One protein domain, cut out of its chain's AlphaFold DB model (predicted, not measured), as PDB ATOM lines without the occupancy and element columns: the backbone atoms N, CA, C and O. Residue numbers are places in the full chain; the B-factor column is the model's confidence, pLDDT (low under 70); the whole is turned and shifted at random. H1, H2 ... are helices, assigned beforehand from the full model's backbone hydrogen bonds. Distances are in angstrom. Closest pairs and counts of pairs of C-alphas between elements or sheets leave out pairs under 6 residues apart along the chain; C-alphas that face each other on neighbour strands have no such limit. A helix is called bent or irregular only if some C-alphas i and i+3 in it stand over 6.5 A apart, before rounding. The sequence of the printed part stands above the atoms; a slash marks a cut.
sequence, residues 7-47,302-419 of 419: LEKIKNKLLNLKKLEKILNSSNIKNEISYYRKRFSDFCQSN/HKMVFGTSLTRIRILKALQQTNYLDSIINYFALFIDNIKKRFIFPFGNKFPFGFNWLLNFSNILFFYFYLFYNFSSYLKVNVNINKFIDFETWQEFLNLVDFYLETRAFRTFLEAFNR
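AT A GLANCE: This is residues 7 to 47 and 302 to 419 of the 419 residues of a protein of bacterium (UniProt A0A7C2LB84). Two long helices, H3 and H5, lie on opposite sides of a core in which H8 and H7 pack on H4: H8 sits between H3 and H4, and H7 between H4 and H5. H6 also packs on H4, H1 and H2 lie at one end of the body and H9 at the other, and residues 41 to 47 and 343 to 348 stick out. You will read 159 printed residues with nine named helices, H1 to H9 in chain order, and no named strand; the class is all helix. The whole is compact, with a radius of gyration of the C-alphas of 17.1 A and spans of 55 by 39 by 32 A.

IN THESE COORDINATES: Find C-alpha 26 at (8.281, -19.518, -56.855); from there H3 runs 30.4 A to C-alpha 46. The other longest helix, H5, residues 324 to 344, starts at (6.556, -45.903, -36.742) and covers 31.0 A. H4, residues 302 to 319, covers 26.1 A, and H8, residues 391 to 405, covers 21.5 A. H7, residues 365 to 379, covers 16.3 A and is irregular: C-alphas 374 and 377 are 8.4 A apart. Look for the shorter H1 at residues 7 to 15, H2 at 18 to 24, H6 at 357 to 363 and H9 at 408 to 417, ending at (9.502, -52.528, -45.298).

HOW THE PARTS SIT: Start at H3, which touches H8 at a shallow tilt of 24 degrees, the same way; their closest C-alphas, Ser 26 and Thr 393, are 6.3 A apart. H8, with residues 401 to 405 alone, touches the hub H4 at a steep tilt of 66 degrees, closest at the C-alphas of Leu 310 and Val 401, 5.7 A. H4 touches H7 at 38 degrees, only just steep, with the C-alphas of Ser 309 and Phe 367 closest at 4.6 A. H7, with residues 375 to 379 alone, touches H5 about perpendicular at 82 degrees, closest at the C-alphas of Ala 333 and Leu 379, 5.1 A. H6 touches H4 about perpendicular at 81 degrees, closest at the C-alphas of Val 305 and Asn 363, 4.4 A. H1 and H2 are close but not clearly touching, as are H4 and H9, while H3 and H5 are apart. Every O i to N i+4 pair is within hydrogen-bond range in H1, H3, H4, H5, H6, H8 and H9; H2 has 2 of 3 and H7 has 9 of 11.

THE WHOLE: The two C-alphas farthest apart, those of Asn 47 and Pro 346, are 55.7 A apart. Residues 48 to 301 are not printed, and C-alphas 47 and 302 are 28.4 A apart across this cut. The links H5 to H6 and H7 to H8 are long. The mean pLDDT of the printed part is 79.1; look for values under 70 in residues 7 to 20, 43 to 47 and 338 to 360.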
ATOM      1  N   LEU A   7      10.728 -20.139 -37.027       58.47
ATOM      2  CA  LEU A   7      10.924 -19.857 -38.438       58.47
ATOM      3  C   LEU A   7      10.916 -18.376 -38.779       58.47
ATOM      4  O   LEU A   7      11.697 -18.016 -39.633       58.47
ATOM      5  N   GLU A   8      10.131 -17.501 -38.147       61.78
ATOM      6  CA  GLU A   8      10.242 -16.052 -38.408       61.78
ATOM      7  C   GLU A   8      11.532 -15.447 -37.830       61.78
ATOM      8  O   GLU A   8      12.167 -14.608 -38.469       61.78
ATOM      9  N   LYS A   9      11.989 -15.910 -36.659       62.69
ATOM     10  CA  LYS A   9      13.293 -15.501 -36.103       62.69
ATOM     11  C   LYS A   9      14.458 -16.006 -36.952       62.69
ATOM     12  O   LYS A   9      15.428 -15.281 -37.161       62.69
ATOM     13  N   ILE A  10      14.357 -17.242 -37.435       61.19
ATOM     14  CA  ILE A  10      15.301 -17.832 -38.379       61.19
ATOM     15  C   ILE A  10      15.190 -17.114 -39.724       61.19
ATOM     16  O   ILE A  10      16.222 -16.773 -40.272       61.19
ATOM     17  N   LYS A  11      13.987 -16.794 -40.216       58.41
ATOM     18  CA  LYS A  11      13.723 -16.053 -41.461       58.41
ATOM     19  C   LYS A  11      14.484 -14.742 -41.452       58.41
ATOM     20  O   LYS A  11      15.224 -14.503 -42.383       58.41
ATOM     21  N   ASN A  12      14.418 -13.950 -40.385       60.41
ATOM     22  CA  ASN A  12      15.185 -12.701 -40.319       60.41
ATOM     23  C   ASN A  12      16.711 -12.931 -40.355       60.41
ATOM     24  O   ASN A  12      17.441 -12.116 -40.910       60.41
ATOM     25  N   LYS A  13      17.210 -14.055 -39.818       60.31
ATOM     26  CA  LYS A  13      18.630 -14.446 -39.933       60.31
ATOM     27  C   LYS A  13      18.990 -15.052 -41.301       60.31
ATOM     28  O   LYS A  13      20.119 -14.886 -41.747       60.31
ATOM     29  N   LEU A  14      18.056 -15.746 -41.947       57.69
ATOM     30  CA  LEU A  14      18.216 -16.450 -43.220       57.69
ATOM     31  C   LEU A  14      17.990 -15.539 -44.429       57.69
ATOM     32  O   LEU A  14      18.688 -15.692 -45.415       57.69
ATOM     33  N   LEU A  15      17.065 -14.583 -44.366       55.72
ATOM     34  CA  LEU A  15      16.827 -13.573 -45.404       55.72
ATOM     35  C   LEU A  15      18.051 -12.678 -45.603       55.72
ATOM     36  O   LEU A  15      18.373 -12.308 -46.723       55.72
ATOM     37  N   ASN A  16      18.821 -12.436 -44.537       53.72
ATOM     38  CA  ASN A  16      20.127 -11.785 -44.651       53.72
ATOM     39  C   ASN A  16      21.129 -12.595 -45.507       53.72
ATOM     40  O   ASN A  16      22.152 -12.062 -45.935       53.72
ATOM     41  N   LEU A  17      20.840 -13.869 -45.803       59.22
ATOM     42  CA  LEU A  17      21.533 -14.648 -46.821       59.22
ATOM     43  C   LEU A  17      20.807 -14.442 -48.158       59.22
ATOM     44  O   LEU A  17      19.890 -15.188 -48.487       59.22
ATOM     45  N   LYS A  18      21.284 -13.498 -48.982       59.53
ATOM     46  CA  LYS A  18      20.786 -13.221 -50.355       59.53
ATOM     47  C   LYS A  18      20.515 -14.475 -51.214       59.53
ATOM     48  O   LYS A  18      19.736 -14.438 -52.158       59.53
ATOM     49  N   LYS A  19      21.168 -15.604 -50.907       67.44
ATOM     50  CA  LYS A  19      20.960 -16.896 -51.578       67.44
ATOM     51  C   LYS A  19      19.586 -17.527 -51.292       67.44
ATOM     52  O   LYS A  19      19.060 -18.189 -52.177       67.44
ATOM     53  N   LEU A  20      19.006 -17.340 -50.102       69.94
ATOM     54  CA  LEU A  20      17.751 -17.995 -49.705       69.94
ATOM     55  C   LEU A  20      16.507 -17.340 -50.293       69.94
ATOM     56  O   LEU A  20      15.592 -18.057 -50.676       69.94
ATOM     57  N   GLU A  21      16.496 -16.018 -50.460       74.44
ATOM     58  CA  GLU A  21      15.425 -15.335 -51.202       74.44
ATOM     59  C   GLU A  21      15.300 -15.879 -52.628       74.44
ATOM     60  O   GLU A  21      14.199 -16.138 -53.107       74.44
ATOM     61  N   LYS A  22      16.439 -16.143 -53.283       80.12
ATOM     62  CA  LYS A  22      16.460 -16.761 -54.611       80.12
ATOM     63  C   LYS A  22      15.890 -18.185 -54.597       80.12
ATOM     64  O   LYS A  22      15.192 -18.545 -55.535       80.12
ATOM     65  N   ILE A  23      16.171 -18.979 -53.563       80.88
ATOM     66  CA  ILE A  23      15.673 -20.362 -53.435       80.88
ATOM     67  C   ILE A  23      14.167 -20.396 -53.149       80.88
ATOM     68  O   ILE A  23      13.473 -21.269 -53.651       80.88
ATOM     69  N   LEU A  24      13.661 -19.443 -52.364       83.19
ATOM     70  CA  LEU A  24      12.244 -19.351 -51.997       83.19
ATOM     71  C   LEU A  24      11.371 -18.703 -53.083       83.19
ATOM     72  O   LEU A  24      10.154 -18.651 -52.949       83.19
ATOM     73  N   ASN A  25      11.972 -18.204 -54.163       87.12
ATOM     74  CA  ASN A  25      11.239 -17.627 -55.279       87.12
ATOM     75  C   ASN A  25      10.483 -18.711 -56.068       87.12
ATOM     76  O   ASN A  25      11.094 -19.638 -56.601       87.12
ATOM     77  N   SER A  26       9.170 -18.536 -56.225       86.94
ATOM     78  CA  SER A  26       8.281 -19.518 -56.855       86.94
ATOM     79  C   SER A  26       8.702 -19.937 -58.261       86.94
ATOM     80  O   SER A  26       8.707 -21.126 -58.558       86.94
ATOM     81  N   SER A  27       9.131 -19.007 -59.124       89.00
ATOM     82  CA  SER A  27       9.576 -19.381 -60.478       89.00
ATOM     83  C   SER A  27      10.834 -20.253 -60.473       89.00
ATOM     84  O   SER A  27      10.925 -21.197 -61.255       89.00
ATOM     85  N   ASN A  28      11.775 -20.007 -59.554       89.56
ATOM     86  CA  ASN A  28      12.959 -20.857 -59.413       89.56
ATOM     87  C   ASN A  28      12.573 -22.248 -58.906       89.56
ATOM     88  O   ASN A  28      13.089 -23.246 -59.404       89.56
ATOM     89  N   ILE A  29      11.617 -22.315 -57.976       90.50
ATOM     90  CA  ILE A  29      11.103 -23.581 -57.459       90.50
ATOM     91  C   ILE A  29      10.422 -24.392 -58.569       90.50
ATOM     92  O   ILE A  29      10.756 -25.563 -58.747       90.50
ATOM     93  N   LYS A  30       9.535 -23.778 -59.364       91.75
ATOM     94  CA  LYS A  30       8.864 -24.447 -60.496       91.75
ATOM     95  C   LYS A  30       9.851 -24.920 -61.570       91.75
ATOM     96  O   LYS A  30       9.697 -26.021 -62.106       91.75
ATOM     97  N   ASN A  31      10.903 -24.145 -61.848       91.75
ATOM     98  CA  ASN A  31      11.975 -24.563 -62.760       91.75
ATOM     99  C   ASN A  31      12.684 -25.827 -62.261       91.75
ATOM    100  O   ASN A  31      12.992 -26.726 -63.042       91.75
ATOM    101  N   GLU A  32      12.906 -25.928 -60.956       90.06
ATOM    102  CA  GLU A  32      13.588 -27.076 -60.365       90.06
ATOM    103  C   GLU A  32      12.680 -28.289 -60.237       90.06
ATOM    104  O   GLU A  32      13.103 -29.396 -60.558       90.06
ATOM    105  N   ILE A  33      11.396 -28.097 -59.946       92.00
ATOM    106  CA  ILE A  33      10.401 -29.166 -60.077       92.00
ATOM    107  C   ILE A  33      10.397 -29.718 -61.507       92.00
ATOM    108  O   ILE A  33      10.473 -30.932 -61.701       92.00
ATOM    109  N   SER A  34      10.373 -28.841 -62.513       91.88
ATOM    110  CA  SER A  34      10.405 -29.232 -63.928       91.88
ATOM    111  C   SER A  34      11.679 -30.000 -64.277       91.88
ATOM    112  O   SER A  34      11.629 -31.015 -64.971       91.88
ATOM    113  N   TYR A  35      12.821 -29.563 -63.747       89.06
ATOM    114  CA  TYR A  35      14.102 -30.236 -63.923       89.06
ATOM    115  C   TYR A  35      14.118 -31.646 -63.313       89.06
ATOM    116  O   TYR A  35      14.545 -32.592 -63.978       89.06
ATOM    117  N   TYR A  36      13.606 -31.818 -62.091       88.94
ATOM    118  CA  TYR A  36      13.483 -33.131 -61.447       88.94
ATOM    119  C   TYR A  36      12.488 -34.049 -62.181       88.94
ATOM    120  O   TYR A  36      12.795 -35.222 -62.389       88.94
ATOM    121  N   ARG A  37      11.351 -33.526 -62.664       88.38
ATOM    122  CA  ARG A  37      10.390 -34.297 -63.479       88.38
ATOM    123  C   ARG A  37      11.001 -34.774 -64.794       88.38
ATOM    124  O   ARG A  37      10.902 -35.955 -65.117       88.38
ATOM    125  N   LYS A  38      11.663 -33.871 -65.526       85.19
ATOM    126  CA  LYS A  38      12.283 -34.183 -66.822       85.19
ATOM    127  C   LYS A  38      13.338 -35.284 -66.698       85.19
ATOM    128  O   LYS A  38      13.384 -36.195 -67.516       85.19
ATOM    129  N   ARG A  39      14.163 -35.242 -65.647       77.56
ATOM    130  CA  ARG A  39      15.171 -36.284 -65.384       77.56
ATOM    131  C   ARG A  39      14.554 -37.675 -65.303       77.56
ATOM    132  O   ARG A  39      15.101 -38.617 -65.867       77.56
ATOM    133  N   PHE A  40      13.426 -37.794 -64.613       74.44
ATOM    134  CA  PHE A  40      12.746 -39.070 -64.480       74.44
ATOM    135  C   PHE A  40      12.169 -39.547 -65.818       74.44
ATOM    136  O   PHE A  40      12.384 -40.697 -66.196       74.44
ATOM    137  N   SER A  41      11.489 -38.664 -66.565       73.50
ATOM    138  CA  SER A  41      10.906 -39.023 -67.865       73.50
ATOM    139  C   SER A  41      11.964 -39.444 -68.883       73.50
ATOM    140  O   SER A  41      11.801 -40.474 -69.538       73.50
ATOM    141  N   ASP A  42      13.062 -38.690 -68.980       71.62
ATOM    142  CA  ASP A  42      14.155 -38.961 -69.918       71.62
ATOM    143  C   ASP A  42      14.799 -40.328 -69.623       71.62
ATOM    144  O   ASP A  42      15.139 -41.081 -70.538       71.62
ATOM    145  N   PHE A  43      14.938 -40.679 -68.340       67.62
ATOM    146  CA  PHE A  43      15.506 -41.958 -67.927       67.62
ATOM    147  C   PHE A  43      14.577 -43.136 -68.255       67.62
ATOM    148  O   PHE A  43      15.025 -44.114 -68.858       67.62
ATOM    149  N   CYS A  44      13.280 -43.026 -67.935       67.25
ATOM    150  CA  CYS A  44      12.280 -44.045 -68.267       67.25
ATOM    151  C   CYS A  44      12.205 -44.321 -69.776       67.25
ATOM    152  O   CYS A  44      12.040 -45.470 -70.170       67.25
ATOM    153  N   GLN A  45      12.368 -43.294 -70.617       63.91
ATOM    154  CA  GLN A  45      12.409 -43.461 -72.073       63.91
ATOM    155  C   GLN A  45      13.699 -44.148 -72.548       63.91
ATOM    156  O   GLN A  45      13.645 -45.004 -73.428       63.91
ATOM    157  N   SER A  46      14.854 -43.823 -71.955       58.78
ATOM    158  CA  SER A  46      16.149 -44.393 -72.364       58.78
ATOM    159  C   SER A  46      16.348 -45.874 -72.002       58.78
ATOM    160  O   SER A  46      17.046 -46.587 -72.722       58.78
ATOM    161  N   ASN A  47      15.695 -46.360 -70.939       54.19
ATOM    162  CA  ASN A  47      15.816 -47.750 -70.475       54.19
ATOM    163  C   ASN A  47      15.200 -48.792 -71.423       54.19
ATOM    164  O   ASN A  47      15.473 -49.979 -71.269       54.19
ATOM    165  N   HIS A 302      20.994 -24.551 -53.486       84.75
ATOM    166  CA  HIS A 302      19.727 -24.804 -54.176       84.75
ATOM    167  C   HIS A 302      19.468 -26.309 -54.343       84.75
ATOM    168  O   HIS A 302      18.429 -26.815 -53.921       84.75
ATOM    169  N   LYS A 303      20.454 -27.040 -54.881       87.25
ATOM    170  CA  LYS A 303      20.381 -28.501 -55.027       87.25
ATOM    171  C   LYS A 303      20.218 -29.199 -53.677       87.25
ATOM    172  O   LYS A 303      19.437 -30.142 -53.582       87.25
ATOM    173  N   MET A 304      20.918 -28.723 -52.645       88.50
ATOM    174  CA  MET A 304      20.817 -29.279 -51.294       88.50
ATOM    175  C   MET A 304      19.415 -29.079 -50.705       88.50
ATOM    176  O   MET A 304      18.827 -30.067 -50.276       88.50
ATOM    177  N   VAL A 305      18.848 -27.863 -50.766       89.25
ATOM    178  CA  VAL A 305      17.480 -27.559 -50.287       89.25
ATOM    179  C   VAL A 305      16.457 -28.505 -50.889       89.25
ATOM    180  O   VAL A 305      15.686 -29.125 -50.157       89.25
ATOM    181  N   PHE A 306      16.471 -28.638 -52.212       90.69
ATOM    182  CA  PHE A 306      15.506 -29.461 -52.928       90.69
ATOM    183  C   PHE A 306      15.728 -30.949 -52.699       90.69
ATOM    184  O   PHE A 306      14.822 -31.632 -52.227       90.69
ATOM    185  N   GLY A 307      16.922 -31.455 -53.016       92.38
ATOM    186  CA  GLY A 307      17.192 -32.889 -53.008       92.38
ATOM    187  C   GLY A 307      17.098 -33.499 -51.613       92.38
ATOM    188  O   GLY A 307      16.389 -34.482 -51.438       92.38
ATOM    189  N   THR A 308      17.730 -32.879 -50.611       93.62
ATOM    190  CA  THR A 308      17.728 -33.421 -49.240       93.62
ATOM    191  C   THR A 308      16.358 -33.305 -48.559       93.62
ATOM    192  O   THR A 308      16.021 -34.114 -47.692       93.62
ATOM    193  N   SER A 309      15.545 -32.305 -48.931       94.88
ATOM    194  CA  SER A 309      14.171 -32.201 -48.431       94.88
ATOM    195  C   SER A 309      13.259 -33.213 -49.111       94.88
ATOM    196  O   SER A 309      12.427 -33.814 -48.439       94.88
ATOM    197  N   LEU A 310      13.421 -33.424 -50.421       95.00
ATOM    198  CA  LEU A 310      12.664 -34.416 -51.177       95.00
ATOM    199  C   LEU A 310      12.867 -35.816 -50.586       95.00
ATOM    200  O   LEU A 310      11.881 -36.475 -50.267       95.00
ATOM    201  N   THR A 311      14.115 -36.245 -50.371       95.31
ATOM    202  CA  THR A 311      14.446 -37.562 -49.789       95.31
ATOM    203  C   THR A 311      13.855 -37.746 -48.392       95.31
ATOM    204  O   THR A 311      13.238 -38.772 -48.105       95.31
ATOM    205  N   ARG A 312      13.964 -36.731 -47.527       95.69
ATOM    206  CA  ARG A 312      13.404 -36.767 -46.166       95.69
ATOM    207  C   ARG A 312      11.885 -36.830 -46.162       95.69
ATOM    208  O   ARG A 312      11.312 -37.674 -45.480       95.69
ATOM    209  N   ILE A 313      11.218 -35.958 -46.919       96.50
ATOM    210  CA  ILE A 313       9.750 -35.951 -46.990       96.50
ATOM    211  C   ILE A 313       9.253 -37.271 -47.581       96.50
ATOM    212  O   ILE A 313       8.266 -37.805 -47.088       96.50
ATOM    213  N   ARG A 314       9.967 -37.837 -48.561       95.06
ATOM    214  CA  ARG A 314       9.658 -39.148 -49.136       95.06
ATOM    215  C   ARG A 314       9.647 -40.257 -48.079       95.06
ATOM    216  O   ARG A 314       8.657 -40.972 -47.969       95.06
ATOM    217  N   ILE A 315      10.700 -40.365 -47.262       96.00
ATOM    218  CA  ILE A 315      10.737 -41.334 -46.151       96.00
ATOM    219  C   ILE A 315       9.619 -41.047 -45.140       96.00
ATOM    220  O   ILE A 315       8.950 -41.970 -44.687       96.00
ATOM    221  N   LEU A 316       9.367 -39.780 -44.799       94.88
ATOM    222  CA  LEU A 316       8.316 -39.437 -43.839       94.88
ATOM    223  C   LEU A 316       6.913 -39.801 -44.354       94.88
ATOM    224  O   LEU A 316       6.103 -40.292 -43.575       94.88
ATOM    225  N   LYS A 317       6.641 -39.617 -45.652       94.31
ATOM    226  CA  LYS A 317       5.406 -40.076 -46.310       94.31
ATOM    227  C   LYS A 317       5.274 -41.598 -46.279       94.31
ATOM    228  O   LYS A 317       4.207 -42.095 -45.943       94.31
ATOM    229  N   ALA A 318       6.354 -42.336 -46.542       92.56
ATOM    230  CA  ALA A 318       6.350 -43.795 -46.409       92.56
ATOM    231  C   ALA A 318       5.984 -44.242 -44.982       92.56
ATOM    232  O   ALA A 318       5.167 -45.138 -44.789       92.56
ATOM    233  N   LEU A 319       6.527 -43.562 -43.969       91.19
ATOM    234  CA  LEU A 319       6.248 -43.863 -42.565       91.19
ATOM    235  C   LEU A 319       4.808 -43.545 -42.148       91.19
ATOM    236  O   LEU A 319       4.329 -44.164 -41.203       91.19
ATOM    237  N   GLN A 320       4.102 -42.634 -42.834       87.94
ATOM    238  CA  GLN A 320       2.702 -42.304 -42.518       87.94
ATOM    239  C   GLN A 320       1.752 -43.495 -42.635       87.94
ATOM    240  O   GLN A 320       0.699 -43.498 -42.006       87.94
ATOM    241  N   GLN A 321       2.129 -44.507 -43.412       79.94
ATOM    242  CA  GLN A 321       1.360 -45.737 -43.578       79.94
ATOM    243  C   GLN A 321       1.716 -46.796 -42.520       79.94
ATOM    244  O   GLN A 321       1.288 -47.942 -42.625       79.94
ATOM    245  N   THR A 322       2.507 -46.433 -41.505       83.31
ATOM    246  CA  THR A 322       3.054 -47.359 -40.507       83.31
ATOM    247  C   THR A 322       2.876 -46.848 -39.082       83.31
ATOM    248  O   THR A 322       2.746 -45.648 -38.837       83.31
ATOM    249  N   ASN A 323       3.001 -47.756 -38.114       81.06
ATOM    250  CA  ASN A 323       2.990 -47.415 -36.689       81.06
ATOM    251  C   ASN A 323       4.271 -46.686 -36.224       81.06
ATOM    252  O   ASN A 323       4.352 -46.256 -35.076       81.06
ATOM    253  N   TYR A 324       5.282 -46.540 -37.088       85.62
ATOM    254  CA  TYR A 324       6.556 -45.903 -36.742       85.62
ATOM    255  C   TYR A 324       6.511 -44.373 -36.787       85.62
ATOM    256  O   TYR A 324       7.387 -43.726 -36.202       85.62
ATOM    257  N   LEU A 325       5.515 -43.785 -37.465       88.25
ATOM    258  CA  LEU A 325       5.400 -42.333 -37.594       88.25
ATOM    259  C   LEU A 325       5.350 -41.664 -36.222       88.25
ATOM    260  O   LEU A 325       6.131 -40.752 -35.960       88.25
ATOM    261  N   ASP A 326       4.476 -42.141 -35.337       86.38
ATOM    262  CA  ASP A 326       4.288 -41.538 -34.022       86.38
ATOM    263  C   ASP A 326       5.583 -41.560 -33.213       86.38
ATOM    264  O   ASP A 326       5.937 -40.555 -32.601       86.38
ATOM    265  N   SER A 327       6.341 -42.660 -33.242       86.56
ATOM    266  CA  SER A 327       7.641 -42.756 -32.569       86.56
ATOM    267  C   SER A 327       8.649 -41.745 -33.120       86.56
ATOM    268  O   SER A 327       9.308 -41.047 -32.350       86.56
ATOM    269  N   ILE A 328       8.742 -41.605 -34.443       88.19
ATOM    270  CA  ILE A 328       9.662 -40.651 -35.078       88.19
ATOM    271  C   ILE A 328       9.248 -39.202 -34.789       88.19
ATOM    272  O   ILE A 328      10.095 -38.357 -34.497       88.19
ATOM    273  N   ILE A 329       7.951 -38.898 -34.796       88.88
ATOM    274  CA  ILE A 329       7.429 -37.561 -34.495       88.88
ATOM    275  C   ILE A 329       7.592 -37.210 -33.004       88.88
ATOM    276  O   ILE A 329       8.008 -36.089 -32.686       88.88
ATOM    277  N   ASN A 330       7.362 -38.168 -32.095       86.00
ATOM    278  CA  ASN A 330       7.722 -38.076 -30.670       86.00
ATOM    279  C   ASN A 330       9.188 -37.696 -30.534       86.00
ATOM    280  O   ASN A 330       9.541 -36.780 -29.782       86.00
ATOM    281  N   TYR A 331      10.038 -38.384 -31.298       85.50
ATOM    282  CA  TYR A 331      11.438 -38.077 -31.290       85.50
ATOM    283  C   TYR A 331      11.640 -36.618 -31.748       85.50
ATOM    284  O   TYR A 331      12.147 -35.784 -30.990       85.50
ATOM    285  N   PHE A 332      11.195 -36.239 -32.942       87.06
ATOM    286  CA  PHE A 332      11.370 -34.879 -33.461       87.06
ATOM    287  C   PHE A 332      10.962 -33.776 -32.474       87.06
ATOM    288  O   PHE A 332      11.666 -32.766 -32.370       87.06
ATOM    289  N   ALA A 333       9.886 -33.974 -31.705       83.00
ATOM    290  CA  ALA A 333       9.461 -33.042 -30.663       83.00
ATOM    291  C   ALA A 333      10.534 -32.818 -29.582       83.00
ATOM    292  O   ALA A 333      10.844 -31.667 -29.269       83.00
ATOM    293  N   LEU A 334      11.153 -33.882 -29.059       79.44
ATOM    294  CA  LEU A 334      12.224 -33.774 -28.056       79.44
ATOM    295  C   LEU A 334      13.450 -33.041 -28.617       79.44
ATOM    296  O   LEU A 334      14.020 -32.176 -27.945       79.44
ATOM    297  N   PHE A 335      13.833 -33.335 -29.864       76.25
ATOM    298  CA  PHE A 335      14.934 -32.642 -30.534       76.25
ATOM    299  C   PHE A 335      14.645 -31.142 -30.690       76.25
ATOM    300  O   PHE A 335      15.468 -30.297 -30.326       76.25
ATOM    301  N   ILE A 336      13.449 -30.800 -31.174       75.56
ATOM    302  CA  ILE A 336      13.006 -29.415 -31.360       75.56
ATOM    303  C   ILE A 336      12.930 -28.671 -30.021       75.56
ATOM    304  O   ILE A 336      13.363 -27.520 -29.937       75.56
ATOM    305  N   ASP A 337      12.430 -29.302 -28.960       74.50
ATOM    306  CA  ASP A 337      12.355 -28.684 -27.636       74.50
ATOM    307  C   ASP A 337      13.743 -28.447 -27.026       74.50
ATOM    308  O   ASP A 337      13.980 -27.401 -26.410       74.50
ATOM    309  N   ASN A 338      14.705 -29.340 -27.265       68.50
ATOM    310  CA  ASN A 338      16.100 -29.116 -26.881       68.50
ATOM    311  C   ASN A 338      16.742 -27.958 -27.654       68.50
ATOM    312  O   ASN A 338      17.435 -27.127 -27.057       68.50
ATOM    313  N   ILE A 339      16.458 -27.837 -28.954       67.56
ATOM    314  CA  ILE A 339      16.864 -26.672 -29.749       67.56
ATOM    315  C   ILE A 339      16.263 -25.386 -29.163       67.56
ATOM    316  O   ILE A 339      16.995 -24.423 -28.927       67.56
ATOM    317  N   LYS A 340      14.953 -25.363 -28.870       65.81
ATOM    318  CA  LYS A 340      14.265 -24.200 -28.276       65.81
ATOM    319  C   LYS A 340      14.925 -23.751 -26.975       65.81
ATOM    320  O   LYS A 340      15.188 -22.562 -26.818       65.81
ATOM    321  N   LYS A 341      15.224 -24.687 -26.066       64.62
ATOM    322  CA  LYS A 341      15.898 -24.393 -24.789       64.62
ATOM    323  C   LYS A 341      17.243 -23.705 -25.007       64.62
ATOM    324  O   LYS A 341      17.540 -22.728 -24.331       64.62
ATOM    325  N   ARG A 342      18.025 -24.141 -25.995       60.72
ATOM    326  CA  ARG A 342      19.317 -23.516 -26.319       60.72
ATOM    327  C   ARG A 342      19.184 -22.156 -27.000       60.72
ATOM    328  O   ARG A 342      20.000 -21.290 -26.733       60.72
ATOM    329  N   PHE A 343      18.134 -21.922 -27.789       52.81
ATOM    330  CA  PHE A 343      17.827 -20.590 -28.337       52.81
ATOM    331  C   PHE A 343      17.439 -19.549 -27.276       52.81
ATOM    332  O   PHE A 343      17.455 -18.353 -27.570       52.81
ATOM    333  N   ILE A 344      17.059 -19.988 -26.073       44.75
ATOM    334  CA  ILE A 344      16.725 -19.115 -24.941       44.75
ATOM    335  C   ILE A 344      17.989 -18.716 -24.155       44.75
ATOM    336  O   ILE A 344      17.997 -17.653 -23.538       44.75
ATOM    337  N   PHE A 345      19.075 -19.497 -24.221       35.12
ATOM    338  CA  PHE A 345      20.342 -19.187 -23.549       35.12
ATOM    339  C   PHE A 345      21.339 -18.480 -24.492       35.12
ATOM    340  O   PHE A 345      21.485 -18.874 -25.646       35.12
ATOM    341  N   PRO A 346      22.069 -17.447 -24.027       36.62
ATOM    342  CA  PRO A 346      22.859 -16.563 -24.893       36.62
ATOM    343  C   PRO A 346      24.233 -17.130 -25.293       36.62
ATOM    344  O   PRO A 346      25.019 -16.444 -25.947       36.62
ATOM    345  N   PHE A 347      24.558 -18.369 -24.917       33.41
ATOM    346  CA  PHE A 347      25.876 -18.944 -25.169       33.41
ATOM    347  C   PHE A 347      26.002 -19.487 -26.601       33.41
ATOM    348  O   PHE A 347      25.831 -20.672 -26.854       33.41
ATOM    349  N   GLY A 348      26.367 -18.587 -27.519       40.34
ATOM    350  CA  GLY A 348      27.200 -18.879 -28.691       40.34
ATOM    351  C   GLY A 348      26.508 -19.449 -29.937       40.34
ATOM    352  O   GLY A 348      25.876 -20.496 -29.923       40.34
ATOM    353  N   ASN A 349      26.764 -18.820 -31.089       40.88
ATOM    354  CA  ASN A 349      26.403 -19.304 -32.436       40.88
ATOM    355  C   ASN A 349      27.160 -20.581 -32.879       40.88
ATOM    356  O   ASN A 349      27.141 -20.923 -34.060       40.88
ATOM    357  N   LYS A 350      27.869 -21.264 -31.977       40.03
ATOM    358  CA  LYS A 350      28.623 -22.480 -32.279       40.03
ATOM    359  C   LYS A 350      27.997 -23.626 -31.499       40.03
ATOM    360  O   LYS A 350      28.212 -23.751 -30.299       40.03
ATOM    361  N   PHE A 351      27.260 -24.482 -32.204       43.03
ATOM    362  CA  PHE A 351      27.179 -25.874 -31.773       43.03
ATOM    363  C   PHE A 351      28.624 -26.401 -31.642       43.03
ATOM    364  O   PHE A 351      29.508 -25.936 -32.383       43.03
ATOM    365  N   PRO A 352      28.902 -27.316 -30.705       36.66
ATOM    366  CA  PRO A 352      30.215 -27.949 -30.628       36.66
ATOM    367  C   PRO A 352      30.631 -28.469 -32.022       36.66
ATOM    368  O   PRO A 352      29.800 -28.940 -32.795       36.66
ATOM    369  N   PHE A 353      31.914 -28.286 -32.361       40.66
ATOM    370  CA  PHE A 353      32.583 -28.695 -33.616       40.66
ATOM    371  C   PHE A 353      32.524 -27.783 -34.859       40.66
ATOM    372  O   PHE A 353      32.883 -28.234 -35.942       40.66
ATOM    373  N   GLY A 354      32.180 -26.494 -34.751       40.62
ATOM    374  CA  GLY A 354      32.203 -25.598 -35.933       40.62
ATOM    375  C   GLY A 354      30.991 -25.782 -36.857       40.62
ATOM    376  O   GLY A 354      30.986 -25.361 -38.012       40.62
ATOM    377  N   PHE A 355      29.943 -26.388 -36.309       50.59
ATOM    378  CA  PHE A 355      28.669 -26.674 -36.937       50.59
ATOM    379  C   PHE A 355      27.937 -25.378 -37.314       50.59
ATOM    380  O   PHE A 355      27.458 -24.632 -36.452       50.59
ATOM    381  N   ASN A 356      27.816 -25.107 -38.614       59.47
ATOM    382  CA  ASN A 356      26.958 -24.036 -39.102       59.47
ATOM    383  C   ASN A 356      25.507 -24.534 -39.110       59.47
ATOM    384  O   ASN A 356      24.991 -24.989 -40.129       59.47
ATOM    385  N   TRP A 357      24.853 -24.469 -37.948       59.84
ATOM    386  CA  TRP A 357      23.464 -24.906 -37.795       59.84
ATOM    387  C   TRP A 357      22.529 -24.199 -38.784       59.84
ATOM    388  O   TRP A 357      21.611 -24.830 -39.290       59.84
ATOM    389  N   LEU A 358      22.796 -22.932 -39.127       63.81
ATOM    390  CA  LEU A 358      22.022 -22.213 -40.143       63.81
ATOM    391  C   LEU A 358      22.171 -22.844 -41.531       63.81
ATOM    392  O   LEU A 358      21.181 -22.932 -42.250       63.81
ATOM    393  N   LEU A 359      23.371 -23.308 -41.894       66.38
ATOM    394  CA  LEU A 359      23.608 -23.998 -43.163       66.38
ATOM    395  C   LEU A 359      22.872 -25.342 -43.210       66.38
ATOM    396  O   LEU A 359      22.121 -25.585 -44.151       66.38
ATOM    397  N   ASN A 360      23.011 -26.177 -42.177       69.12
ATOM    398  CA  ASN A 360      22.290 -27.454 -42.104       69.12
ATOM    399  C   ASN A 360      20.776 -27.244 -42.106       69.12
ATOM    400  O   ASN A 360      20.068 -27.888 -42.871       69.12
ATOM    401  N   PHE A 361      20.293 -26.276 -41.325       74.88
ATOM    402  CA  PHE A 361      18.888 -25.900 -41.306       74.88
ATOM    403  C   PHE A 361      18.399 -25.483 -42.700       74.88
ATOM    404  O   PHE A 361      17.339 -25.916 -43.148       74.88
ATOM    405  N   SER A 362      19.192 -24.669 -43.407       74.81
ATOM    406  CA  SER A 362      18.862 -24.226 -44.759       74.81
ATOM    407  C   SER A 362      18.860 -25.364 -45.777       74.81
ATOM    408  O   SER A 362      17.993 -25.374 -46.644       74.81
ATOM    409  N   ASN A 363      19.755 -26.349 -45.644       82.25
ATOM    410  CA  ASN A 363      19.821 -27.489 -46.555       82.25
ATOM    411  C   ASN A 363      18.548 -28.335 -46.524       82.25
ATOM    412  O   ASN A 363      18.188 -28.852 -47.558       82.25
ATOM    413  N   ILE A 364      17.835 -28.442 -45.402       85.88
ATOM    414  CA  ILE A 364      16.605 -29.256 -45.293       85.88
ATOM    415  C   ILE A 364      15.362 -28.380 -45.056       85.88
ATOM    416  O   ILE A 364      14.416 -28.764 -44.367       85.88
ATOM    417  N   LEU A 365      15.367 -27.156 -45.596       86.88
ATOM    418  CA  LEU A 365      14.349 -26.142 -45.302       86.88
ATOM    419  C   LEU A 365      12.925 -26.584 -45.671       86.88
ATOM    420  O   LEU A 365      11.998 -26.382 -44.886       86.88
ATOM    421  N   PHE A 366      12.739 -27.201 -46.840       91.94
ATOM    422  CA  PHE A 366      11.417 -27.669 -47.266       91.94
ATOM    423  C   PHE A 366      10.947 -28.848 -46.413       91.94
ATOM    424  O   PHE A 366       9.761 -28.942 -46.110       91.94
ATOM    425  N   PHE A 367      11.858 -29.694 -45.927       93.44
ATOM    426  CA  PHE A 367      11.510 -30.706 -44.932       93.44
ATOM    427  C   PHE A 367      10.977 -30.071 -43.637       93.44
ATOM    428  O   PHE A 367       9.943 -30.510 -43.138       93.44
ATOM    429  N   TYR A 368      11.590 -28.994 -43.133       88.50
ATOM    430  CA  TYR A 368      11.033 -28.263 -41.986       88.50
ATOM    431  C   TYR A 368       9.653 -27.664 -42.277       88.50
ATOM    432  O   TYR A 368       8.784 -27.707 -41.408       88.50
ATOM    433  N   PHE A 369       9.427 -27.124 -43.480       89.44
ATOM    434  CA  PHE A 369       8.101 -26.645 -43.884       89.44
ATOM    435  C   PHE A 369       7.076 -27.777 -43.841       89.44
ATOM    436  O   PHE A 369       6.057 -27.639 -43.172       89.44
ATOM    437  N   TYR A 370       7.377 -28.919 -44.457       92.56
ATOM    438  CA  TYR A 370       6.509 -30.093 -44.416       92.56
ATOM    439  C   TYR A 370       6.226 -30.559 -42.986       92.56
ATOM    440  O   TYR A 370       5.072 -30.807 -42.627       92.56
ATOM    441  N   LEU A 371       7.267 -30.635 -42.158       90.56
ATOM    442  CA  LEU A 371       7.167 -31.073 -40.775       90.56
ATOM    443  C   LEU A 371       6.260 -30.142 -39.957       90.56
ATOM    444  O   LEU A 371       5.354 -30.602 -39.265       90.56
ATOM    445  N   PHE A 372       6.457 -28.827 -40.049       87.00
ATOM    446  CA  PHE A 372       5.641 -27.876 -39.295       87.00
ATOM    447  C   PHE A 372       4.232 -27.716 -39.857       87.00
ATOM    448  O   PHE A 372       3.325 -27.455 -39.078       87.00
ATOM    449  N   TYR A 373       4.020 -27.908 -41.162       87.44
ATOM    450  CA  TYR A 373       2.674 -27.910 -41.735       87.44
ATOM    451  C   TYR A 373       1.824 -29.035 -41.147       87.44
ATOM    452  O   TYR A 373       0.751 -28.793 -40.603       87.44
ATOM    453  N   ASN A 374       2.340 -30.262 -41.231       89.06
ATOM    454  CA  ASN A 374       1.567 -31.470 -40.960       89.06
ATOM    455  C   ASN A 374       1.543 -31.841 -39.472       89.06
ATOM    456  O   ASN A 374       0.615 -32.505 -39.025       89.06
ATOM    457  N   PHE A 375       2.537 -31.400 -38.691       88.94
ATOM    458  CA  PHE A 375       2.710 -31.815 -37.293       88.94
ATOM    459  C   PHE A 375       2.790 -30.632 -36.310       88.94
ATOM    460  O   PHE A 375       3.270 -30.786 -35.187       88.94
ATOM    461  N   SER A 376       2.313 -29.440 -36.698       83.19
ATOM    462  CA  SER A 376       2.347 -28.210 -35.876       83.19
ATOM    463  C   SER A 376       1.798 -28.393 -34.458       83.19
ATOM    464  O   SER A 376       2.464 -28.016 -33.487       83.19
ATOM    465  N   SER A 377       0.604 -28.987 -34.333       82.56
ATOM    466  CA  SER A 377      -0.071 -29.230 -33.050       82.56
ATOM    467  C   SER A 377       0.783 -30.083 -32.115       82.56
ATOM    468  O   SER A 377       0.926 -29.772 -30.933       82.56
ATOM    469  N   TYR A 378       1.405 -31.119 -32.672       83.25
ATOM    470  CA  TYR A 378       2.235 -32.059 -31.936       83.25
ATOM    471  C   TYR A 378       3.569 -31.429 -31.507       83.25
ATOM    472  O   TYR A 378       3.966 -31.491 -30.345       83.25
ATOM    473  N   LEU A 379       4.236 -30.735 -32.433       80.50
ATOM    474  CA  LEU A 379       5.544 -30.108 -32.211       80.50
ATOM    475  C   LEU A 379       5.471 -28.799 -31.411       80.50
ATOM    476  O   LEU A 379       6.507 -28.222 -31.048       80.50
ATOM    477  N   LYS A 380       4.256 -28.299 -31.149       81.62
ATOM    478  CA  LYS A 380       3.996 -27.001 -30.507       81.62
ATOM    479  C   LYS A 380       4.736 -25.872 -31.234       81.62
ATOM    480  O   LYS A 380       5.386 -25.026 -30.612       81.62
ATOM    481  N   VAL A 381       4.685 -25.900 -32.566       73.81
ATOM    482  CA  VAL A 381       5.290 -24.910 -33.467       73.81
ATOM    483  C   VAL A 381       4.209 -24.433 -34.431       73.81
ATOM    484  O   VAL A 381       3.603 -25.243 -35.118       73.81
ATOM    485  N   ASN A 382       3.974 -23.119 -34.488       70.31
ATOM    486  CA  ASN A 382       3.026 -22.519 -35.424       70.31
ATOM    487  C   ASN A 382       3.789 -21.759 -36.515       70.31
ATOM    488  O   ASN A 382       4.580 -20.864 -36.206       70.31
ATOM    489  N   VAL A 383       3.571 -22.137 -37.775       71.69
ATOM    490  CA  VAL A 383       4.231 -21.567 -38.953       71.69
ATOM    491  C   VAL A 383       3.189 -21.338 -40.035       71.69
ATOM    492  O   VAL A 383       2.504 -22.265 -40.454       71.69
ATOM    493  N   ASN A 384       3.147 -20.116 -40.564       77.00
ATOM    494  CA  ASN A 384       2.416 -19.825 -41.790       77.00
ATOM    495  C   ASN A 384       3.357 -19.962 -43.000       77.00
ATOM    496  O   ASN A 384       4.127 -19.046 -43.299       77.00
ATOM    497  N   ILE A 385       3.301 -21.111 -43.676       76.38
ATOM    498  CA  ILE A 385       4.157 -21.447 -44.828       76.38
ATOM    499  C   ILE A 385       3.887 -20.537 -46.025       76.38
ATOM    500  O   ILE A 385       4.828 -20.192 -46.738       76.38
ATOM    501  N   ASN A 386       2.659 -20.026 -46.163       78.94
ATOM    502  CA  ASN A 386       2.282 -19.099 -47.235       78.94
ATOM    503  C   ASN A 386       3.066 -17.773 -47.178       78.94
ATOM    504  O   ASN A 386       3.074 -17.013 -48.138       78.94
ATOM    505  N   LYS A 387       3.763 -17.482 -46.065       79.38
ATOM    506  CA  LYS A 387       4.710 -16.355 -45.969       79.38
ATOM    507  C   LYS A 387       6.066 -16.621 -46.644       79.38
ATOM    508  O   LYS A 387       6.921 -15.729 -46.619       79.38
ATOM    509  N   PHE A 388       6.318 -17.836 -47.120       79.12
ATOM    510  CA  PHE A 388       7.607 -18.283 -47.657       79.12
ATOM    511  C   PHE A 388       7.493 -18.823 -49.079       79.12
ATOM    512  O   PHE A 388       8.373 -18.547 -49.884       79.12
ATOM    513  N   ILE A 389       6.438 -19.581 -49.360       84.56
ATOM    514  CA  ILE A 389       6.157 -20.201 -50.654       84.56
ATOM    515  C   ILE A 389       4.642 -20.171 -50.870       84.56
ATOM    516  O   ILE A 389       3.887 -20.385 -49.922       84.56
ATOM    517  N   ASP A 390       4.184 -19.862 -52.081       89.56
ATOM    518  CA  ASP A 390       2.757 -19.919 -52.395       89.56
ATOM    519  C   ASP A 390       2.245 -21.367 -52.397       89.56
ATOM    520  O   ASP A 390       2.993 -22.328 -52.596       89.56
ATOM    521  N   PHE A 391       0.945 -21.515 -52.149       89.94
ATOM    522  CA  PHE A 391       0.324 -22.821 -51.964       89.94
ATOM    523  C   PHE A 391       0.444 -23.713 -53.204       89.94
ATOM    524  O   PHE A 391       0.739 -24.894 -53.064       89.94
ATOM    525  N   GLU A 392       0.256 -23.158 -54.405       93.00
ATOM    526  CA  GLU A 392       0.316 -23.920 -55.655       93.00
ATOM    527  C   GLU A 392       1.712 -24.518 -55.864       93.00
ATOM    528  O   GLU A 392       1.857 -25.730 -56.019       93.00
ATOM    529  N   THR A 393       2.752 -23.690 -55.761       92.88
ATOM    530  CA  THR A 393       4.144 -24.128 -55.896       92.88
ATOM    531  C   THR A 393       4.527 -25.156 -54.826       92.88
ATOM    532  O   THR A 393       5.239 -26.124 -55.110       92.88
ATOM    533  N   TRP A 394       4.035 -24.994 -53.594       93.31
ATOM    534  CA  TRP A 394       4.239 -25.985 -52.536       93.31
ATOM    535  C   TRP A 394       3.576 -27.331 -52.862       93.31
ATOM    536  O   TRP A 394       4.215 -28.373 -52.709       93.31
ATOM    537  N   GLN A 395       2.339 -27.329 -53.364       94.31
ATOM    538  CA  GLN A 395       1.658 -28.555 -53.794       94.31
ATOM    539  C   GLN A 395       2.371 -29.226 -54.974       94.31
ATOM    540  O   GLN A 395       2.540 -30.443 -54.972       94.31
ATOM    541  N   GLU A 396       2.868 -28.463 -55.951       95.31
ATOM    542  CA  GLU A 396       3.660 -29.018 -57.055       95.31
ATOM    543  C   GLU A 396       4.928 -29.737 -56.561       95.31
ATOM    544  O   GLU A 396       5.275 -30.802 -57.087       95.31
ATOM    545  N   PHE A 397       5.598 -29.192 -55.538       94.62
ATOM    546  CA  PHE A 397       6.742 -29.842 -54.898       94.62
ATOM    547  C   PHE A 397       6.329 -31.128 -54.169       94.62
ATOM    548  O   PHE A 397       6.994 -32.149 -54.318       94.62
ATOM    549  N   LEU A 398       5.218 -31.130 -53.426       95.44
ATOM    550  CA  LEU A 398       4.738 -32.348 -52.761       95.44
ATOM    551  C   LEU A 398       4.335 -33.443 -53.754       95.44
ATOM    552  O   LEU A 398       4.661 -34.605 -53.511       95.44
ATOM    553  N   ASN A 399       3.732 -33.069 -54.885       95.06
ATOM    554  CA  ASN A 399       3.428 -33.981 -55.989       95.06
ATOM    555  C   ASN A 399       4.704 -34.570 -56.612       95.06
ATOM    556  O   ASN A 399       4.719 -35.726 -57.030       95.06
ATOM    557  N   LEU A 400       5.792 -33.793 -56.681       93.69
ATOM    558  CA  LEU A 400       7.097 -34.318 -57.089       93.69
ATOM    559  C   LEU A 400       7.624 -35.350 -56.084       93.69
ATOM    560  O   LEU A 400       8.174 -36.366 -56.499       93.69
ATOM    561  N   VAL A 401       7.455 -35.114 -54.779       95.12
ATOM    562  CA  VAL A 401       7.844 -36.100 -53.757       95.12
ATOM    563  C   VAL A 401       7.063 -37.403 -53.934       95.12
ATOM    564  O   VAL A 401       7.673 -38.468 -53.879       95.12
ATOM    565  N   ASP A 402       5.752 -37.327 -54.186       93.38
ATOM    566  CA  ASP A 402       4.921 -38.518 -54.422       93.38
ATOM    567  C   ASP A 402       5.403 -39.308 -55.631       93.38
ATOM    568  O   ASP A 402       5.553 -40.523 -55.576       93.38
ATOM    569  N   PHE A 403       5.767 -38.612 -56.700       90.19
ATOM    570  CA  PHE A 403       6.336 -39.248 -57.876       90.19
ATOM    571  C   PHE A 403       7.652 -39.991 -57.588       90.19
ATOM    572  O   PHE A 403       7.922 -41.040 -58.169       90.19
ATOM    573  N   TYR A 404       8.461 -39.496 -56.650       92.31
ATOM    574  CA  TYR A 404       9.696 -40.155 -56.233       92.31
ATOM    575  C   TYR A 404       9.480 -41.350 -55.288       92.31
ATOM    576  O   TYR A 404      10.439 -42.090 -55.050       92.31
ATOM    577  N   LEU A 405       8.270 -41.574 -54.758       92.06
ATOM    578  CA  LEU A 405       7.911 -42.839 -54.092       92.06
ATOM    579  C   LEU A 405       7.834 -43.997 -55.100       92.06
ATOM    580  O   LEU A 405       8.070 -45.147 -54.739       92.06
ATOM    581  N   GLU A 406       7.580 -43.682 -56.373       90.81
ATOM    582  CA  GLU A 406       7.397 -44.650 -57.458       90.81
ATOM    583  C   GLU A 406       8.707 -45.051 -58.158       90.81
ATOM    584  O   GLU A 406       8.696 -45.822 -59.129       90.81
ATOM    585  N   THR A 407       9.867 -44.569 -57.699       91.56
ATOM    586  CA  THR A 407      11.155 -45.020 -58.250       91.56
ATOM    587  C   THR A 407      11.339 -46.517 -57.984       91.56
ATOM    588  O   THR A 407      10.841 -47.062 -56.997       91.56
ATOM    589  N   ARG A 408      12.067 -47.219 -58.866       91.25
ATOM    590  CA  ARG A 408      12.327 -48.663 -58.711       91.25
ATOM    591  C   ARG A 408      12.967 -48.976 -57.355       91.25
ATOM    592  O   ARG A 408      12.526 -49.886 -56.652       91.25
ATOM    593  N   ALA A 409      14.000 -48.211 -57.003       94.06
ATOM    594  CA  ALA A 409      14.731 -48.367 -55.753       94.06
ATOM    595  C   ALA A 409      13.816 -48.167 -54.537       94.06
ATOM    596  O   ALA A 409      13.857 -48.955 -53.594       94.06
ATOM    597  N   PHE A 410      12.955 -47.146 -54.563       95.44
ATOM    598  CA  PHE A 410      12.092 -46.857 -53.425       95.44
ATOM    599  C   PHE A 410      10.927 -47.844 -53.295       95.44
ATOM    600  O   PHE A 410      10.645 -48.292 -52.187       95.44
ATOM    601  N   ARG A 411      10.318 -48.281 -54.406       94.94
ATOM    602  CA  ARG A 411       9.300 -49.346 -54.385       94.94
ATOM    603  C   ARG A 411       9.837 -50.656 -53.815       94.94
ATOM    604  O   ARG A 411       9.187 -51.250 -52.965       94.94
ATOM    605  N   THR A 412      11.056 -51.044 -54.194       96.31
ATOM    606  CA  THR A 412      11.716 -52.237 -53.629       96.31
ATOM    607  C   THR A 412      11.874 -52.118 -52.108       96.31
ATOM    608  O   THR A 412      11.604 -53.067 -51.377       96.31
ATOM    609  N   PHE A 413      12.268 -50.938 -51.616       96.44
ATOM    610  CA  PHE A 413      12.312 -50.673 -50.179       96.44
ATOM    611  C   PHE A 413      10.931 -50.783 -49.523       96.44
ATOM    612  O   PHE A 413      10.817 -51.469 -48.515       96.44
ATOM    613  N   LEU A 414       9.894 -50.152 -50.082       94.62
ATOM    614  CA  LEU A 414       8.537 -50.200 -49.526       94.62
ATOM    615  C   LEU A 414       7.994 -51.631 -49.452       94.62
ATOM    616  O   LEU A 414       7.417 -52.019 -48.442       94.62
ATOM    617  N   GLU A 415       8.226 -52.438 -50.488       94.06
ATOM    618  CA  GLU A 415       7.851 -53.854 -50.498       94.06
ATOM    619  C   GLU A 415       8.549 -54.651 -49.394       94.06
ATOM    620  O   GLU A 415       7.935 -55.530 -48.795       94.06
ATOM    621  N   ALA A 416       9.825 -54.365 -49.127       93.50
ATOM    622  CA  ALA A 416      10.570 -55.012 -48.054       93.50
ATOM    623  C   ALA A 416      10.178 -54.488 -46.665       93.50
ATOM    624  O   ALA A 416      10.216 -55.252 -45.709       93.50
ATOM    625  N   PHE A 417       9.835 -53.204 -46.554       90.81
ATOM    626  CA  PHE A 417       9.502 -52.528 -45.298       90.81
ATOM    627  C   PHE A 417       8.093 -52.852 -44.796       90.81
ATOM    628  O   PHE A 417       7.862 -52.860 -43.592       90.81
ATOM    629  N   ASN A 418       7.168 -53.150 -45.711       87.31
ATOM    630  CA  ASN A 418       5.793 -53.535 -45.387       87.31
ATOM    631  C   ASN A 418       5.617 -55.040 -45.096       87.31
ATOM    632  O   ASN A 418       4.506 -55.458 -44.769       87.31
ATOM    633  N   ARG A 419       6.669 -55.852 -45.258       84.31
ATOM    634  CA  ARG A 419       6.704 -57.275 -44.877       84.31
ATOM    635  C   ARG A 419       7.241 -57.424 -43.465       84.31
ATOM    636  O   ARG A 419       6.680 -58.269 -42.734       84.31
TER     637      ARG A 419